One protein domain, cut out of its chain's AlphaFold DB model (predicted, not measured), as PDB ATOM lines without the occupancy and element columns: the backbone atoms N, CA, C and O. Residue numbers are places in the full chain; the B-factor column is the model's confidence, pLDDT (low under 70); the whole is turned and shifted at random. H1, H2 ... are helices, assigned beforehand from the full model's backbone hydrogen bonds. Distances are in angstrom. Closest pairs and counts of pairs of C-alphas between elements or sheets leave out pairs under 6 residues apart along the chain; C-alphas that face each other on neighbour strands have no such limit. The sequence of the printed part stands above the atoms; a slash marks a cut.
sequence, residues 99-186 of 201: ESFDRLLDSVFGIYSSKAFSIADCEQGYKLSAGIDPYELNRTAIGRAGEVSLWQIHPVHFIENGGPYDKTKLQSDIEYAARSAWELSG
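AT A GLANCE: This is residues 99 to 186 of the 201 residues of an uncharacterized protein of marine sediment metagenome (UniProt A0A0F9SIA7). Short helices at steep angles to one another gather round a long unnamed link, residues 146 to 166, which passes near the middle and then loops out to one end of the domain. H6 has its centre nearest the middle; H1 packs on it from one side, and H5 makes a corner with it on another. H2 crosses near H1 and H6, while the short H3 and H4 form a small group near H5. The printed part has 88 residues with six named helices, H1 to H6 in order along the chain, and no named strand: the class is all helix. It is compact, with a radius of gyration of the C-alphas of 12.1 A and spans of 35 by 29 by 18 A.

HOW THE PARTS SIT: H1, residues 99 to 109, and H2, residues 114 to 123, only just touch, with 3 pairs of C-alphas within 8 A; the closest are Asp 102 and Phe 117, 7.8 A apart. They run opposite ways at a steep tilt of 67 degrees. H1 also touches H6, residues 174 to 184, closest at the C-alphas of Val 108 and Arg 179, 6.1 A apart; they run the same way at a steep tilt of 46 degrees. H3, residues 134 to 139, only just touches H5, residues 167 to 172, with 3 pairs of C-alphas within 8 A, the closest being Asn 138 and Gln 171 at 6.8 A. They run opposite ways at a steep tilt of 60 degrees. These three pairs make the packing mostly crossed. H4, residues 141 to 145, touches no helix but is near H3: the closest C-alphas, Leu 137 and Gly 143, are 5.8 A apart. H5 and H6 touch only at the corner, with C-alphas 170 and 177 closest at 4.7 A. H2 and H5 are apart. Every O i to N i+4 pair is within hydrogen-bond range in H1, H2, H4, H5 and H6, but 1 of 2 in H3.

IN THESE COORDINATES: H1 begins at C-alpha 99, (123.642, 97.412, 63.099), and is 15.0 A long. H2 measures 14.2 A, H3 8.9 A, H4 5.7 A and H5 8.7 A. H6 is 15.1 A long and ends at C-alpha 184, (125.686, 89.888, 85.716).

THE WHOLE: The C-alphas of Ala 130 and Gly 162 are the two farthest apart, at 35.8 A. The printed part has no cut. The link from H4 to H5, 21 residues, is long. The mean pLDDT of the printed part is 80.6; residues 99 to 100 and 139 to 148 are under 70.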
ATOM      1  N   GLU A  99     122.567  96.435  62.883       60.41
ATOM      2  CA  GLU A  99     123.642  97.412  63.099       60.41
ATOM      3  C   GLU A  99     123.381  98.413  64.243       60.41
ATOM      4  O   GLU A  99     124.333  98.928  64.822       60.41
ATOM      5  N   SER A 100     122.124  98.731  64.580       69.81
ATOM      6  CA  SER A 100     121.795  99.599  65.720       69.81
ATOM      7  C   SER A 100     122.058  98.899  67.052       69.81
ATOM      8  O   SER A 100     122.516  99.540  67.998       69.81
ATOM      9  N   PHE A 101     121.819  97.588  67.107       76.19
ATOM     10  CA  PHE A 101     122.079  96.777  68.285       76.19
ATOM     11  C   PHE A 101     123.566  96.478  68.427       76.19
ATOM     12  O   PHE A 101     124.102  96.669  69.510       76.19
ATOM     13  N   ASP A 102     124.256  96.127  67.341       79.44
ATOM     14  CA  ASP A 102     125.709  95.919  67.362       79.44
ATOM     15  C   ASP A 102     126.439  97.180  67.844       79.44
ATOM     16  O   ASP A 102     127.280  97.099  68.735       79.44
ATOM     17  N   ARG A 103     126.035  98.367  67.362       79.50
ATOM     18  CA  ARG A 103     126.563  99.654  67.850       79.50
ATOM     19  C   ARG A 103     126.244  99.919  69.318       79.50
ATOM     20  O   ARG A 103     127.045 100.544  70.009       79.50
ATOM     21  N   LEU A 104     125.078  99.486  69.797       83.12
ATOM     22  CA  LEU A 104     124.738  99.568  71.214       83.12
ATOM     23  C   LEU A 104     125.644  98.648  72.042       83.12
ATOM     24  O   LEU A 104     126.178  99.092  73.055       83.12
ATOM     25  N   LEU A 105     125.878  97.410  71.602       83.56
ATOM     26  CA  LEU A 105     126.796  96.494  72.283       83.56
ATOM     27  C   LEU A 105     128.234  97.032  72.258       83.56
ATOM     28  O   LEU A 105     128.889  97.019  73.295       83.56
ATOM     29  N   ASP A 106     128.689  97.588  71.133       84.94
ATOM     30  CA  ASP A 106     129.984  98.272  71.023       84.94
ATOM     31  C   ASP A 106     130.093  99.435  72.013       84.94
ATOM     32  O   ASP A 106     131.097  99.574  72.706       84.94
ATOM     33  N   SER A 107     129.052 100.265  72.109       80.94
ATOM     34  CA  SER A 107     129.008 101.409  73.027       80.94
ATOM     35  C   SER A 107     129.054 100.970  74.494       80.94
ATOM     36  O   SER A 107     129.755 101.567  75.313       80.94
ATOM     37  N   VAL A 108     128.323  99.908  74.842       80.00
ATOM     38  CA  VAL A 108     128.189  99.447  76.230       80.00
ATOM     39  C   VAL A 108     129.397  98.621  76.676       80.00
ATOM     40  O   VAL A 108     129.852  98.793  77.806       80.00
ATOM     41  N   PHE A 109     129.924  97.746  75.819       79.69
ATOM     42  CA  PHE A 109     131.010  96.817  76.158       79.69
ATOM     43  C   PHE A 109     132.387  97.291  75.673       79.69
ATOM     44  O   PHE A 109     133.400  96.669  75.987       79.69
ATOM     45  N   GLY A 110     132.442  98.365  74.883       74.19
ATOM     46  CA  GLY A 110     133.648  98.862  74.214       74.19
ATOM     47  C   GLY A 110     134.036  98.076  72.955       74.19
ATOM     48  O   GLY A 110     134.823  98.575  72.151       74.19
ATOM     49  N   ILE A 111     133.495  96.867  72.779       72.81
ATOM     50  CA  ILE A 111     133.692  95.987  71.624       72.81
ATOM     51  C   ILE A 111     132.434  95.160  71.359       72.81
ATOM     52  O   ILE A 111     131.681  94.839  72.281       72.81
ATOM     53  N   TYR A 112     132.273  94.720  70.115       75.50
ATOM     54  CA  TYR A 112     131.178  93.838  69.750       75.50
ATOM     55  C   TYR A 112     131.292  92.513  70.503       75.50
ATOM     56  O   TYR A 112     132.325  91.838  70.461       75.50
ATOM     57  N   SER A 113     130.205  92.113  71.159       82.06
ATOM     58  CA  SER A 113     130.096  90.814  71.818       82.06
ATOM     59  C   SER A 113     129.073  89.951  71.092       82.06
ATOM     60  O   SER A 113     127.879  89.981  71.400       82.06
ATOM     61  N   SER A 114     129.554  89.124  70.159       83.62
ATOM     62  CA  SER A 114     128.732  88.119  69.464       83.62
ATOM     63  C   SER A 114     128.020  87.184  70.441       83.62
ATOM     64  O   SER A 114     126.889  86.765  70.207       83.62
ATOM     65  N   LYS A 115     128.656  86.901  71.583       85.75
ATOM     66  CA  LYS A 115     128.074  86.096  72.656       85.75
ATOM     67  C   LYS A 115     126.883  86.795  73.312       85.75
ATOM     68  O   LYS A 115     125.844  86.168  73.488       85.75
ATOM     69  N   ALA A 116     127.010  88.082  73.640       85.25
ATOM     70  CA  ALA A 116     125.913  88.852  74.226       85.25
ATOM     71  C   ALA A 116     124.735  88.996  73.252       85.25
ATOM     72  O   ALA A 116     123.586  88.885  73.676       85.25
ATOM     73  N   PHE A 117     125.027  89.183  71.957       87.00
ATOM     74  CA  PHE A 117     124.020  89.168  70.898       87.00
ATOM     75  C   PHE A 117     123.280  87.828  70.856       87.00
ATOM     76  O   PHE A 117     122.057  87.796  70.961       87.00
ATOM     77  N   SER A 118     124.021  86.718  70.754       87.25
ATOM     78  CA  SER A 118     123.451  85.369  70.650       87.25
ATOM     79  C   SER A 118     122.556  85.026  71.838       87.25
ATOM     80  O   SER A 118     121.518  84.391  71.668       87.25
ATOM     81  N   ILE A 119     122.937  85.455  73.042       87.94
ATOM     82  CA  ILE A 119     122.136  85.235  74.246       87.94
ATOM     83  C   ILE A 119     120.857  86.060  74.195       87.94
ATOM     84  O   ILE A 119     119.786  85.491  74.369       87.94
ATOM     85  N   ALA A 120     120.951  87.362  73.911       87.56
ATOM     86  CA  ALA A 120     119.771  88.216  73.782       87.56
ATOM     87  C   ALA A 120     118.790  87.668  72.736       87.56
ATOM     88  O   ALA A 120     117.582  87.664  72.949       87.56
ATOM     89  N   ASP A 121     119.302  87.171  71.612       87.38
ATOM     90  CA  ASP A 121     118.470  86.627  70.547       87.38
ATOM     91  C   ASP A 121     117.809  85.298  70.942       87.38
ATOM     92  O   ASP A 121     116.603  85.126  70.752       87.38
ATOM     93  N   CYS A 122     118.562  84.385  71.560       87.75
ATOM     94  CA  CYS A 122     118.036  83.121  72.075       87.75
ATOM     95  C   CYS A 122     116.942  83.343  73.132       87.75
ATOM     96  O   CYS A 122     115.867  82.747  73.030       87.75
ATOM     97  N   GLU A 123     117.159  84.258  74.082       85.88
ATOM     98  CA  GLU A 123     116.190  84.590  75.137       85.88
ATOM     99  C   GLU A 123     114.895  85.211  74.577       85.88
ATOM    100  O   GLU A 123     113.833  85.140  75.195       85.88
ATOM    101  N   GLN A 124     114.944  85.773  73.365       82.38
ATOM    102  CA  GLN A 124     113.783  86.337  72.672       82.38
ATOM    103  C   GLN A 124     113.177  85.410  71.607       82.38
ATOM    104  O   GLN A 124     112.205  85.790  70.940       82.38
ATOM    105  N   GLY A 125     113.708  84.196  71.450       83.06
ATOM    106  CA  GLY A 125     113.253  83.232  70.451       83.06
ATOM    107  C   GLY A 125     113.638  83.609  69.017       83.06
ATOM    108  O   GLY A 125     112.801  83.513  68.121       83.06
ATOM    109  N   TYR A 126     114.885  84.039  68.807       83.44
ATOM    110  CA  TYR A 126     115.503  84.342  67.505       83.44
ATOM    111  C   TYR A 126     114.908  85.537  66.748       83.44
ATOM    112  O   TYR A 126     114.948  85.626  65.518       83.44
ATOM    113  N   LYS A 127     114.309  86.468  67.490       80.81
ATOM    114  CA  LYS A 127     113.625  87.633  66.922       80.81
ATOM    115  C   LYS A 127     114.578  88.728  66.454       80.81
ATOM    116  O   LYS A 127     114.255  89.411  65.485       80.81
ATOM    117  N   LEU A 128     115.736  88.885  67.091       80.38
ATOM    118  CA  LEU A 128     116.755  89.844  66.660       80.38
ATOM    119  C   LEU A 128     117.386  89.376  65.346       80.38
ATOM    120  O   LEU A 128     117.484  90.162  64.407       80.38
ATOM    121  N   SER A 129     117.705  88.083  65.223       81.69
ATOM    122  CA  SER A 129     118.190  87.501  63.959       81.69
ATOM    123  C   SER A 129     117.141  87.531  62.844       81.69
ATOM    124  O   SER A 129     117.490  87.601  61.667       81.69
ATOM    125  N   ALA A 130     115.850  87.532  63.192       79.81
ATOM    126  CA  ALA A 130     114.760  87.754  62.241       79.81
ATOM    127  C   ALA A 130     114.614  89.228  61.798       79.81
ATOM    128  O   ALA A 130     113.715  89.546  61.019       79.81
ATOM    129  N   GLY A 131     115.479  90.127  62.282       78.06
ATOM    130  CA  GLY A 131     115.498  91.544  61.922       78.06
ATOM    131  C   GLY A 131     114.495  92.403  62.693       78.06
ATOM    132  O   GLY A 131     114.224  93.528  62.274       78.06
ATOM    133  N   ILE A 132     113.928  91.898  63.795       78.00
ATOM    134  CA  ILE A 132     113.025  92.691  64.633       78.00
ATOM    135  C   ILE A 132     113.844  93.693  65.445       78.00
ATOM    136  O   ILE A 132     114.828  93.329  66.089       78.00
ATOM    137  N   ASP A 133     113.406  94.952  65.433       79.12
ATOM    138  CA  ASP A 133     114.069  96.023  66.166       79.12
ATOM    139  C   ASP A 133     114.044  95.730  67.684       79.12
ATOM    140  O   ASP A 133     112.960  95.576  68.268       79.12
ATOM    141  N   PRO A 134     115.211  95.671  68.353       76.62
ATOM    142  CA  PRO A 134     115.293  95.427  69.792       76.62
ATOM    143  C   PRO A 134     114.516  96.453  70.636       76.62
ATOM    144  O   PRO A 134     113.950  96.097  71.676       76.62
ATOM    145  N   TYR A 135     114.430  97.713  70.194       76.56
ATOM    146  CA  TYR A 135     113.682  98.764  70.890       76.56
ATOM    147  C   TYR A 135     112.168  98.551  70.798       76.56
ATOM    148  O   TYR A 135     111.439  98.850  71.750       76.56
ATOM    149  N   GLU A 136     111.676  98.032  69.672       77.25
ATOM    150  CA  GLU A 136     110.265  97.671  69.520       77.25
ATOM    151  C   GLU A 136     109.939  96.417  70.325       77.25
ATOM    152  O   GLU A 136     108.923  96.374  71.025       77.25
ATOM    153  N   LEU A 137     110.835  95.430  70.300       75.38
ATOM    154  CA  LEU A 137     110.673  94.167  71.001       75.38
ATOM    155  C   LEU A 137     110.504  94.355  72.511       75.38
ATOM    156  O   LEU A 137     109.593  93.776  73.108       75.38
ATOM    157  N   ASN A 138     111.314  95.230  73.111       71.06
ATOM    158  CA  ASN A 138     111.248  95.548  74.538       71.06
ATOM    159  C   ASN A 138     109.901  96.192  74.940       71.06
ATOM    160  O   ASN A 138     109.423  96.045  76.065       71.06
ATOM    161  N   ARG A 139     109.220  96.870  74.004       69.62
ATOM    162  CA  ARG A 139     107.892  97.468  74.238       69.62
ATOM    163  C   ARG A 139     106.747  96.460  74.136       69.62
ATOM    164  O   ARG A 139     105.647  96.767  74.599       69.62
ATOM    165  N   THR A 140     106.977  95.287  73.543       68.50
ATOM    166  CA  THR A 140     105.946  94.251  73.386       68.50
ATOM    167  C   THR A 140     105.604  93.571  74.711       68.50
ATOM    168  O   THR A 140     106.384  93.577  75.661       68.50
ATOM    169  N   ALA A 141     104.435  92.923  74.771       63.53
ATOM    170  CA  ALA A 141     104.052  92.108  75.924       63.53
ATOM    171  C   ALA A 141     105.080  91.005  76.223       63.53
ATOM    172  O   ALA A 141     105.263  90.669  77.380       63.53
ATOM    173  N   ILE A 142     105.789  90.494  75.210       61.12
ATOM    174  CA  ILE A 142     106.818  89.459  75.376       61.12
ATOM    175  C   ILE A 142     108.067  90.045  76.047       61.12
ATOM    176  O   ILE A 142     108.509  89.498  77.051       61.12
ATOM    177  N   GLY A 143     108.538  91.218  75.602       59.19
ATOM    178  CA  GLY A 143     109.620  91.953  76.279       59.19
ATOM    179  C   GLY A 143     109.263  92.415  77.702       59.19
ATOM    180  O   GLY A 143     110.144  92.637  78.531       59.19
ATOM    181  N   ARG A 144     107.962  92.514  78.014       58.62
ATOM    182  CA  ARG A 144     107.446  92.874  79.345       58.62
ATOM    183  C   ARG A 144     107.132  91.683  80.262       58.62
ATOM    184  O   ARG A 144     107.114  91.887  81.474       58.62
ATOM    185  N   ALA A 145     106.826  90.496  79.726       53.88
ATOM    186  CA  ALA A 145     106.203  89.395  80.478       53.88
ATOM    187  C   ALA A 145     107.168  88.318  80.994       53.88
ATOM    188  O   ALA A 145     106.790  87.577  81.898       53.88
ATOM    189  N   GLY A 146     108.396  88.239  80.488       47.72
ATOM    190  CA  GLY A 146     109.457  87.427  81.081       47.72
ATOM    191  C   GLY A 146     110.567  88.350  81.554       47.72
ATOM    192  O   GLY A 146     111.067  89.136  80.758       47.72
ATOM    193  N   GLU A 147     110.828  88.353  82.859       57.03
ATOM    194  CA  GLU A 147     112.053  88.844  83.511       57.03
ATOM    195  C   GLU A 147     112.751  90.030  82.803       57.03
ATOM    196  O   GLU A 147     113.911  89.993  82.472       57.03
ATOM    197  N   VAL A 148     112.004  91.105  82.542       62.81
ATOM    198  CA  VAL A 148     112.457  92.492  82.325       62.81
ATOM    199  C   VAL A 148     113.653  92.663  81.357       62.81
ATOM    200  O   VAL A 148     114.814  92.610  81.766       62.81
ATOM    201  N   SER A 149     113.340  93.020  80.100       73.00
ATOM    202  CA  SER A 149     114.245  93.375  78.979       73.00
ATOM    203  C   SER A 149     114.630  92.235  78.023       73.00
ATOM    204  O   SER A 149     114.322  91.063  78.247       73.00
ATOM    205  N   LEU A 150     115.324  92.595  76.935       80.12
ATOM    206  CA  LEU A 150     115.844  91.679  75.908       80.12
ATOM    207  C   LEU A 150     116.646  90.510  76.486       80.12
ATOM    208  O   LEU A 150     116.587  89.410  75.947       80.12
ATOM    209  N   TRP A 151     117.349  90.736  77.595       84.19
ATOM    210  CA  TRP A 151     118.192  89.736  78.241       84.19
ATOM    211  C   TRP A 151     117.482  88.921  79.317       84.19
ATOM    212  O   TRP A 151     118.149  88.139  79.969       84.19
ATOM    213  N   GLN A 152     116.176  89.078  79.543       84.19
ATOM    214  CA  GLN A 152     115.447  88.246  80.517       84.19
ATOM    215  C   GLN A 152     116.144  88.193  81.909       84.19
ATOM    216  O   GLN A 152     116.406  87.127  82.461       84.19
ATOM    217  N   ILE A 153     116.524  89.355  82.460       85.44
ATOM    218  CA  ILE A 153     117.172  89.474  83.774       85.44
ATOM    219  C   ILE A 153     116.206  89.103  84.913       85.44
ATOM    220  O   ILE A 153     115.217  89.794  85.172       85.44
ATOM    221  N   HIS A 154     116.573  88.069  85.675       84.75
ATOM    222  CA  HIS A 154     115.749  87.503  86.746       84.75
ATOM    223  C   HIS A 154     115.407  88.496  87.885       84.75
ATOM    224  O   HIS A 154     116.291  89.223  88.357       84.75
ATOM    225  N   PRO A 155     114.170  88.475  88.439       83.56
ATOM    226  CA  PRO A 155     113.710  89.419  89.459       83.56
ATOM    227  C   PRO A 155     114.498  89.481  90.757       83.56
ATOM    228  O   PRO A 155     114.460  90.498  91.444       83.56
ATOM    229  N   VAL A 156     115.240  88.427  91.094       86.81
ATOM    230  CA  VAL A 156     116.148  88.418  92.257       86.81
ATOM    231  C   VAL A 156     117.172  89.559  92.213       86.81
ATOM    232  O   VAL A 156     117.668  89.979  93.251       86.81
ATOM    233  N   HIS A 157     117.473  90.086  91.023       89.06
ATOM    234  CA  HIS A 157     118.415  91.184  90.845       89.06
ATOM    235  C   HIS A 157     117.768  92.574  90.925       89.06
ATOM    236  O   HIS A 157     118.465  93.578  90.780       89.06
ATOM    237  N   PHE A 158     116.459  92.663  91.169       89.06
ATOM    238  CA  PHE A 158     115.763  93.944  91.254       89.06
ATOM    239  C   PHE A 158     115.866  94.552  92.649       89.06
ATOM    240  O   PHE A 158     115.809  93.834  93.647       89.06
ATOM    241  N   ILE A 159     115.915  95.884  92.715       89.56
ATOM    242  CA  ILE A 159     115.943  96.656  93.969       89.56
ATOM    243  C   ILE A 159     114.789  96.271  94.903       89.56
ATOM    244  O   ILE A 159     115.007  96.099  96.099       89.56
ATOM    245  N   GLU A 160     113.583  96.043  94.367       85.25
ATOM    246  CA  GLU A 160     112.413  95.615  95.155       85.25
ATOM    247  C   GLU A 160     112.616  94.270  95.880       85.25
ATOM    248  O   GLU A 160     111.959  94.009  96.885       85.25
ATOM    249  N   ASN A 161     113.562  93.451  95.410       86.06
ATOM    250  CA  ASN A 161     113.923  92.150  95.972       86.06
ATOM    251  C   ASN A 161     115.319  92.146  96.630       86.06
ATOM    252  O   ASN A 161     115.851  91.077  96.924       86.06
ATOM    253  N   GLY A 162     115.920  93.320  96.860       90.44
ATOM    254  CA  GLY A 162     117.247  93.464  97.473       90.44
ATOM    255  C   GLY A 162     118.431  93.351  96.503       90.44
ATOM    256  O   GLY A 162     119.574  93.260  96.948       90.44
ATOM    257  N   GLY A 163     118.179  93.343  95.193       91.56
ATOM    258  CA  GLY A 163     119.212  93.395  94.161       91.56
ATOM    259  C   GLY A 163     119.620  94.825  93.769       91.56
ATOM    260  O   GLY A 163     119.053  95.796  94.265       91.56
ATOM    261  N   PRO A 164     120.608  94.987  92.871       93.31
ATOM    262  CA  PRO A 164     121.158  96.301  92.537       93.31
ATOM    263  C   PRO A 164     120.421  97.051  91.411       93.31
ATOM    264  O   PRO A 164     120.722  98.223  91.183       93.31
ATOM    265  N   TYR A 165     119.488  96.420  90.684       90.81
ATOM    266  CA  TYR A 165     118.964  96.985  89.432       90.81
ATOM    267  C   TYR A 165     117.529  97.514  89.517       90.81
ATOM    268  O   TYR A 165     116.635  96.903  90.108       90.81
ATOM    269  N   ASP A 166     117.287  98.648  88.862       90.50
ATOM    270  CA  ASP A 166     115.958  99.250  88.741       90.50
ATOM    271  C   ASP A 166     115.177  98.598  87.591       90.50
ATOM    272  O   ASP A 166     115.490  98.778  86.412       90.50
ATOM    273  N   LYS A 167     114.113  97.873  87.942       86.19
ATOM    274  CA  LYS A 167     113.200  97.204  87.005       86.19
ATOM    275  C   LYS A 167     112.615  98.134  85.941       86.19
ATOM    276  O   LYS A 167     112.501  97.744  84.780       86.19
ATOM    277  N   THR A 168     112.235  99.351  86.320       85.56
ATOM    278  CA  THR A 168     111.626 100.316  85.395       85.56
ATOM    279  C   THR A 168     112.653 100.775  84.369       85.56
ATOM    280  O   THR A 168     112.337 100.893  83.183       85.56
ATOM    281  N   LYS A 169     113.902 100.987  84.800       87.25
ATOM    282  CA  LYS A 169     115.003 101.327  83.889       87.25
ATOM    283  C   LYS A 169     115.353 100.167  82.970       87.25
ATOM    284  O   LYS A 169     115.410 100.382  81.770       87.25
ATOM    285  N   LEU A 170     115.460  98.942  83.488       85.81
ATOM    286  CA  LEU A 170     115.675  97.744  82.661       85.81
ATOM    287  C   LEU A 170     114.614  97.613  81.544       85.81
ATOM    288  O   LEU A 170     114.923  97.214  80.426       85.81
ATOM    289  N   GLN A 171     113.360  97.986  81.816       80.81
ATOM    290  CA  GLN A 171     112.270  97.966  80.829       80.81
ATOM    291  C   GLN A 171     112.274  99.127  79.830       80.81
ATOM    292  O   GLN A 171     111.801  98.965  78.706       80.81
ATOM    293  N   SER A 172     112.713 100.314  80.240       79.62
ATOM    294  CA  SER A 172     112.586 101.539  79.437       79.62
ATOM    295  C   SER A 172     113.873 101.947  78.723       79.62
ATOM    296  O   SER A 172     113.801 102.658  77.722       79.62
ATOM    297  N   ASP A 173     115.017 101.458  79.194       83.62
ATOM    298  CA  ASP A 173     116.352 101.803  78.728       83.62
ATOM    299  C   ASP A 173     117.141 100.527  78.391       83.62
ATOM    300  O   ASP A 173     117.563  99.754  79.253       83.62
ATOM    301  N   ILE A 174     117.321 100.308  77.091       82.00
ATOM    302  CA  ILE A 174     118.040  99.157  76.546       82.00
ATOM    303  C   ILE A 174     119.544  99.199  76.851       82.00
ATOM    304  O   ILE A 174     120.154  98.142  76.987       82.00
ATOM    305  N   GLU A 175     120.146 100.384  76.984       85.62
ATOM    306  CA  GLU A 175     121.570 100.525  77.297       85.62
ATOM    307  C   GLU A 175     121.810 100.155  78.758       85.62
ATOM    308  O   GLU A 175     122.743  99.411  79.068       85.62
ATOM    309  N   TYR A 176     120.918 100.605  79.646       86.81
ATOM    310  CA  TYR A 176     120.923 100.185  81.045       86.81
ATOM    311  C   TYR A 176     120.764  98.664  81.166       86.81
ATOM    312  O   TYR A 176     121.553  98.020  81.856       86.81
ATOM    313  N   ALA A 177     119.815  98.069  80.436       86.81
ATOM    314  CA  ALA A 177     119.628  96.618  80.415       86.81
ATOM    315  C   ALA A 177     120.864  95.857  79.903       86.81
ATOM    316  O   ALA A 177     121.286  94.882  80.529       86.81
ATOM    317  N   ALA A 178     121.480  96.324  78.813       87.25
ATOM    318  CA  ALA A 178     122.695  95.733  78.260       87.25
ATOM    319  C   ALA A 178     123.854  95.782  79.264       87.25
ATOM    320  O   ALA A 178     124.565  94.793  79.453       87.25
ATOM    321  N   ARG A 179     124.026  96.921  79.947       88.75
ATOM    322  CA  ARG A 179     125.068  97.098  80.962       88.75
ATOM    323  C   ARG A 179     124.851  96.173  82.156       88.75
ATOM    324  O   ARG A 179     125.781  95.476  82.548       88.75
ATOM    325  N   SER A 180     123.629  96.098  82.680       90.44
ATOM    326  CA  SER A 180     123.294  95.181  83.776       90.44
ATOM    327  C   SER A 180     123.503  93.714  83.390       90.44
ATOM    328  O   SER A 180     124.002  92.931  84.198       90.44
ATOM    329  N   ALA A 181     123.177  93.329  82.151       89.19
ATOM    330  CA  ALA A 181     123.433  91.977  81.662       89.19
ATOM    331  C   ALA A 181     124.941  91.665  81.611       89.19
ATOM    332  O   ALA A 181     125.385  90.591  82.026       89.19
ATOM    333  N   TRP A 182     125.752  92.623  81.170       87.94
ATOM    334  CA  TRP A 182     127.204  92.480  81.162       87.94
ATOM    335  C   TRP A 182     127.795  92.354  82.566       87.94
ATOM    336  O   TRP A 182     128.599  91.452  82.803       87.94
ATOM    337  N   GLU A 183     127.346  93.164  83.520       89.81
ATOM    338  CA  GLU A 183     127.755  93.055  84.925       89.81
ATOM    339  C   GLU A 183     127.379  91.687  85.518       89.81
ATOM    340  O   GLU A 183     128.224  91.012  86.110       89.81
ATOM    341  N   LEU A 184     126.150  91.212  85.279       89.00
ATOM    342  CA  LEU A 184     125.686  89.888  85.716       89.00
ATOM    343  C   LEU A 184     126.484  88.736  85.105       89.00
ATOM    344  O   LEU A 184     126.705  87.720  85.765       89.00
ATOM    345  N   SER A 185     126.955  88.904  83.871       84.94
ATOM    346  CA  SER A 185     127.842  87.942  83.219       84.94
ATOM    347  C   SER A 185     129.269  87.941  83.787       84.94
ATOM    348  O   SER A 185     130.139  87.268  83.241       84.94
ATOM    349  N   GLY A 186     129.567  88.717  84.835       85.12
ATOM    350  CA  GLY A 186     130.935  88.906  85.319       85.12
ATOM    351  C   GLY A 186     131.801  89.616  84.282       85.12
ATOM    352  O   GLY A 186     132.897  89.156  83.970       85.12
TER     353      GLY A 186